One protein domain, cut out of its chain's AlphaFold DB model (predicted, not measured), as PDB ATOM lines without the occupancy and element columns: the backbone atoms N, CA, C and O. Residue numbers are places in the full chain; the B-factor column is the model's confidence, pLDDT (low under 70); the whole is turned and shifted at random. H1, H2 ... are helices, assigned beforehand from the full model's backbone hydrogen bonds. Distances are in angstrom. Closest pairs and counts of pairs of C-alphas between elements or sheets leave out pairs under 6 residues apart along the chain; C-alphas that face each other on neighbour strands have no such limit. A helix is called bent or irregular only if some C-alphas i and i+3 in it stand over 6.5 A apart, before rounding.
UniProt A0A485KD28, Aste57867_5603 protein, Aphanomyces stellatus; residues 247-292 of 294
ATOM      1  N   PRO A 247     148.619 181.482 101.792       83.25
ATOM      2  CA  PRO A 247     149.816 181.745 102.597       83.25
ATOM      3  C   PRO A 247     150.145 180.637 103.614       83.25
ATOM      4  O   PRO A 247     151.315 180.359 103.868       83.25
ATOM      5  N   TYR A 248     149.133 179.931 104.124       83.50
ATOM      6  CA  TYR A 248     149.280 178.928 105.187       83.50
ATOM      7  C   TYR A 248     149.161 177.480 104.688       83.50
ATOM      8  O   TYR A 248     149.030 176.557 105.490       83.50
ATOM      9  N   HIS A 249     149.238 177.243 103.372       80.31
ATOM     10  CA  HIS A 249     149.079 175.902 102.784       80.31
ATOM     11  C   HIS A 249     150.081 174.858 103.311       80.31
ATOM     12  O   HIS A 249     149.774 173.669 103.382       80.31
ATOM     13  N   HIS A 250     151.274 175.292 103.718       81.69
ATOM     14  CA  HIS A 250     152.298 174.424 104.302       81.69
ATOM     15  C   HIS A 250     151.897 173.888 105.691       81.69
ATOM     16  O   HIS A 250     152.321 172.799 106.084       81.69
ATOM     17  N   LEU A 251     151.019 174.606 106.399       80.38
ATOM     18  CA  LEU A 251     150.498 174.243 107.718       80.38
ATOM     19  C   LEU A 251     149.239 173.370 107.646       80.38
ATOM     20  O   LEU A 251     148.700 172.995 108.685       80.38
ATOM     21  N   PHE A 252     148.762 173.039 106.440       80.31
ATOM     22  CA  PHE A 252     147.541 172.258 106.253       80.31
ATOM     23  C   PHE A 252     147.583 170.929 107.012       80.31
ATOM     24  O   PHE A 252     148.640 170.285 107.053       80.31
ATOM     25  N   PRO A 253     146.447 170.473 107.579       77.06
ATOM     26  CA  PRO A 253     146.420 169.233 108.333       77.06
ATOM     27  C   PRO A 253     146.887 168.080 107.450       77.06
ATOM     28  O   PRO A 253     146.567 168.024 106.260       77.06
ATOM     29  N   GLN A 254     147.612 167.127 108.033       77.44
ATOM     30  CA  GLN A 254     148.100 165.958 107.301       77.44
ATOM     31  C   GLN A 254     147.000 165.236 106.496       77.44
ATOM     32  O   GLN A 254     147.279 164.932 105.335       77.44
ATOM     33  N   PRO A 255     145.764 165.036 107.012       74.31
ATOM     34  CA  PRO A 255     144.685 164.445 106.219       74.31
ATOM     35  C   PRO A 255     144.375 165.230 104.939       74.31
ATOM     36  O   PRO A 255     144.255 164.639 103.870       74.31
ATOM     37  N   PHE A 256     144.329 166.567 105.008       79.12
ATOM     38  CA  PHE A 256     144.129 167.397 103.820       79.12
ATOM     39  C   PHE A 256     145.287 167.233 102.834       79.12
ATOM     40  O   PHE A 256     145.059 167.041 101.643       79.12
ATOM     41  N   ARG A 257     146.538 167.267 103.317       79.56
ATOM     42  CA  ARG A 257     147.720 167.097 102.455       79.56
ATOM     43  C   ARG A 257     147.723 165.736 101.753       79.56
ATOM     44  O   ARG A 257     148.092 165.669 100.586       79.56
ATOM     45  N   GLN A 258     147.275 164.677 102.429       79.94
ATOM     46  CA  GLN A 258     147.123 163.340 101.848       79.94
ATOM     47  C   GLN A 258     146.052 163.310 100.749       79.94
ATOM     48  O   GLN A 258     146.317 162.797  99.664       79.94
ATOM     49  N   VAL A 259     144.880 163.908 100.990       79.06
ATOM     50  CA  VAL A 259     143.805 164.016  99.985       79.06
ATOM     51  C   VAL A 259     144.260 164.851  98.786       79.06
ATOM     52  O   VAL A 259     144.112 164.425  97.644       79.06
ATOM     53  N   ALA A 260     144.882 166.007  99.026       77.19
ATOM     54  CA  ALA A 260     145.415 166.864  97.973       77.19
ATOM     55  C   ALA A 260     146.485 166.143  97.133       77.19
ATOM     56  O   ALA A 260     146.464 166.233  95.907       77.19
ATOM     57  N   ALA A 261     147.384 165.381  97.767       77.56
ATOM     58  CA  ALA A 261     148.370 164.568  97.061       77.56
ATOM     59  C   ALA A 261     147.698 163.483  96.205       77.56
ATOM     60  O   ALA A 261     148.004 163.377  95.019       77.56
ATOM     61  N   ALA A 262     146.743 162.730  96.763       77.19
ATOM     62  CA  ALA A 262     145.990 161.713  96.025       77.19
ATOM     63  C   ALA A 262     145.281 162.305  94.794       77.19
ATOM     64  O   ALA A 262     145.328 161.722  93.713       77.19
ATOM     65  N   ILE A 263     144.706 163.503  94.929       73.88
ATOM     66  CA  ILE A 263     144.096 164.257  93.827       73.88
ATOM     67  C   ILE A 263     145.117 164.584  92.725       73.88
ATOM     68  O   ILE A 263     144.835 164.387  91.540       73.88
ATOM     69  N   VAL A 264     146.296 165.091  93.098       72.00
ATOM     70  CA  VAL A 264     147.360 165.444  92.143       72.00
ATOM     71  C   VAL A 264     147.861 164.205  91.397       72.00
ATOM     72  O   VAL A 264     148.013 164.258  90.176       72.00
ATOM     73  N   PHE A 265     148.052 163.084  92.098       72.38
ATOM     74  CA  PHE A 265     148.481 161.821  91.492       72.38
ATOM     75  C   PHE A 265     147.392 161.164  90.628       72.38
ATOM     76  O   PHE A 265     147.707 160.595  89.591       72.38
ATOM     77  N   ALA A 266     146.109 161.275  90.979       68.06
ATOM     78  CA  ALA A 266     145.030 160.764  90.131       68.06
ATOM     79  C   ALA A 266     144.963 161.510  88.784       68.06
ATOM     80  O   ALA A 266     144.810 160.898  87.729       68.06
ATOM     81  N   ARG A 267     145.163 162.836  88.801       60.44
ATOM     82  CA  ARG A 267     145.189 163.668  87.585       60.44
ATOM     83  C   ARG A 267     146.405 163.441  86.689       60.44
ATOM     84  O   ARG A 267     146.333 163.763  85.502       60.44
ATOM     85  N   SER A 268     147.522 162.943  87.225       57.75
ATOM     86  CA  SER A 268     148.709 162.649  86.412       57.75
ATOM     87  C   SER A 268     148.578 161.343  85.622       57.75
ATOM     88  O   SER A 268     149.274 161.187  84.620       57.75
ATOM     89  N   VAL A 269     147.674 160.445  86.032       58.97
ATOM     90  CA  VAL A 269     147.442 159.145  85.385       58.97
ATOM     91  C   VAL A 269     146.374 159.229  84.289       58.97
ATOM     92  O   VAL A 269     146.515 158.567  83.265       58.97
ATOM     93  N   ASP A 270     145.358 160.087  84.434       57.50
ATOM     94  CA  ASP A 270     144.370 160.329  83.378       57.50
ATOM     95  C   ASP A 270     143.845 161.779  83.409       57.50
ATOM     96  O   ASP A 270     143.255 162.248  84.384       57.50
ATOM     97  N   ARG A 271     144.041 162.527  82.314       55.88
ATOM     98  CA  ARG A 271     143.568 163.922  82.192       55.88
ATOM     99  C   ARG A 271     142.042 164.028  82.063       55.88
ATOM    100  O   ARG A 271     141.524 165.143  82.074       55.88
ATOM    101  N   ARG A 272     141.331 162.904  81.905       55.91
ATOM    102  CA  ARG A 272     139.875 162.857  81.692       55.91
ATOM    103  C   ARG A 272     139.072 162.477  82.934       55.91
ATOM    104  O   ARG A 272     137.852 162.616  82.919       55.91
ATOM    105  N   THR A 273     139.716 162.038  84.013       56.16
ATOM    106  CA  THR A 273     139.001 161.701  85.249       56.16
ATOM    107  C   THR A 273     138.672 162.966  86.035       56.16
ATOM    108  O   THR A 273     139.535 163.593  86.656       56.16
ATOM    109  N   HIS A 274     137.395 163.350  86.006       60.03
ATOM    110  CA  HIS A 274     136.834 164.271  86.986       60.03
ATOM    111  C   HIS A 274     136.957 163.633  88.371       60.03
ATOM    112  O   HIS A 274     136.650 162.453  88.541       60.03
ATOM    113  N   LEU A 275     137.433 164.397  89.357       61.84
ATOM    114  CA  LEU A 275     137.460 163.904  90.730       61.84
ATOM    115  C   LEU A 275     136.024 163.598  91.178       61.84
ATOM    116  O   LEU A 275     135.133 164.407  90.891       61.84
ATOM    117  N   PRO A 276     135.818 162.487  91.896       68.38
ATOM    118  CA  PRO A 276     134.595 162.239  92.642       68.38
ATOM    119  C   PRO A 276     134.153 163.489  93.427       68.38
ATOM    120  O   PRO A 276     134.979 164.211  93.998       68.38
ATOM    121  N   SER A 277     132.859 163.806  93.381       68.25
ATOM    122  CA  SER A 277     132.299 165.043  93.945       68.25
ATOM    123  C   SER A 277     132.514 165.160  95.457       68.25
ATOM    124  O   SER A 277     132.738 166.256  95.966       68.25
ATOM    125  N   ASP A 278     132.523 164.035  96.159       70.06
ATOM    126  CA  ASP A 278     132.854 163.887  97.576       70.06
ATOM    127  C   ASP A 278     134.278 164.366  97.908       70.06
ATOM    128  O   ASP A 278     134.471 165.083  98.893       70.06
ATOM    129  N   LEU A 279     135.270 164.080  97.056       69.38
ATOM    130  CA  LEU A 279     136.640 164.571  97.252       69.38
ATOM    131  C   LEU A 279     136.737 166.092  97.081       69.38
ATOM    132  O   LEU A 279     137.457 166.755  97.830       69.38
ATOM    133  N   TRP A 280     135.984 166.663  96.138       71.62
ATOM    134  CA  TRP A 280     135.876 168.117  96.000       71.62
ATOM    135  C   TRP A 280     135.221 168.752  97.224       71.62
ATOM    136  O   TRP A 280     135.754 169.729  97.747       71.62
ATOM    137  N   CYS A 281     134.117 168.187  97.720       71.62
ATOM    138  CA  CYS A 281     133.470 168.648  98.948       71.62
ATOM    139  C   CYS A 281     134.445 168.656 100.132       71.62
ATOM    140  O   CYS A 281     134.479 169.631 100.881       71.62
ATOM    141  N   HIS A 282     135.299 167.634 100.258       69.94
ATOM    142  CA  HIS A 282     136.352 167.630 101.267       69.94
ATOM    143  C   HIS A 282     137.352 168.771 101.069       69.94
ATOM    144  O   HIS A 282     137.609 169.504 102.017       69.94
ATOM    145  N   VAL A 283     137.865 169.005  99.859       71.44
ATOM    146  CA  VAL A 283     138.783 170.133  99.617       71.44
ATOM    147  C   VAL A 283     138.132 171.475  99.969       71.44
ATOM    148  O   VAL A 283     138.733 172.270 100.692       71.44
ATOM    149  N   PHE A 284     136.894 171.703  99.526       73.88
ATOM    150  CA  PHE A 284     136.154 172.939  99.794       73.88
ATOM    151  C   PHE A 284     135.786 173.122 101.270       73.88
ATOM    152  O   PHE A 284     135.717 174.257 101.727       73.88
ATOM    153  N   SER A 285     135.602 172.038 102.030       73.25
ATOM    154  CA  SER A 285     135.335 172.118 103.474       73.25
ATOM    155  C   SER A 285     136.531 172.624 104.285       73.25
ATOM    156  O   SER A 285     136.348 173.150 105.379       73.25
ATOM    157  N   TYR A 286     137.750 172.481 103.752       73.75
ATOM    158  CA  TYR A 286     138.956 172.965 104.414       73.75
ATOM    159  C   TYR A 286     139.329 174.386 103.994       73.75
ATOM    160  O   TYR A 286     139.759 175.145 104.848       73.75
ATOM    161  N   VAL A 287     139.198 174.774 102.722       76.81
ATOM    162  CA  VAL A 287     139.786 176.033 102.219       76.81
ATOM    163  C   VAL A 287     138.833 177.233 102.283       76.81
ATOM    164  O   VAL A 287     137.672 177.155 101.896       76.81
ATOM    165  N   HIS A 288     139.342 178.388 102.722       75.62
ATOM    166  CA  HIS A 288     138.585 179.642 102.777       75.62
ATOM    167  C   HIS A 288     138.375 180.258 101.380       75.62
ATOM    168  O   HIS A 288     139.169 180.031 100.466       75.62
ATOM    169  N   ALA A 289     137.351 181.108 101.225       74.06
ATOM    170  CA  ALA A 289     136.987 181.755  99.955       74.06
ATOM    171  C   ALA A 289     138.145 182.519  99.285       74.06
ATOM    172  O   ALA A 289     138.228 182.576  98.058       74.06
ATOM    173  N   ASP A 290     139.067 183.062 100.082       69.69
ATOM    174  CA  ASP A 290     140.242 183.793  99.591       69.69
ATOM    175  C   ASP A 290     141.212 182.907  98.797       69.69
ATOM    176  O   ASP A 290     142.033 183.419  98.048       69.69
ATOM    177  N   TRP A 291     141.107 181.578  98.909       72.31
ATOM    178  CA  TRP A 291     141.867 180.644  98.075       72.31
ATOM    179  C   TRP A 291     141.553 180.799  96.580       72.31
ATOM    180  O   TRP A 291     142.414 180.556  95.737       72.31
ATOM    181  N   TRP A 292     140.324 181.204  96.255       70.62
ATOM    182  CA  TRP A 292     139.795 181.252  94.888       70.62
ATOM    183  C   TRP A 292     139.806 182.654  94.279       70.62
ATOM    184  O   TRP A 292     139.476 182.819  93.109       70.62
TER     185      TRP A 292
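Overview. This is residues 247 to 292 of the 294 residues of the protein "Aste57867_5603 protein" of Aphanomyces stellatus (UniProt A0A485KD28). Helices H2 and H3 make a helical hairpin joined near one end of H2, with residues 268 to 273 sticking out. Short H1 precedes H2, touching no helix. The 46 printed residues hold three named helices, H1, H2, H3 in chain order, and no named strand: all helix. The outline is elongated, 29 by 17 by 16 A, only just compact, close to loose, with radius of gyration of the C-alphas 11.3 A.

Arrangement. H2, residues 254 to 269, touches H3, residues 277 to 286, with residues 256 to 260 alone; the closest C-alphas, Phe 256 and Val 283, are 7.3 A apart. This hairpin runs opposite ways at a steep tilt of 40 degrees. H1, residues 247 to 251, is apart from both. O i to N i+4 pairs are within hydrogen-bond range throughout H3, 11 of 12 in H2, and 0 of 1 in H1, whose O i to N i+3 count is 1 of 2.

Along the chain. H2 spans 23.0 A from C-alpha 254 (148.100, 165.958, 107.301). H3 spans 14.7 A, ending at C-alpha 286 (138.956, 172.965, 104.414). H1, 9.1 A, is irregular: C-alphas 247 and 250 are 7.9 A apart.

Size, cuts and confidence. The C-alphas farthest apart, Leu 251 and Arg 272, are 30.3 A apart. The printed part has no cut and no long link. pLDDT is under 70 at residues 266 to 277, 279, 282 and 290.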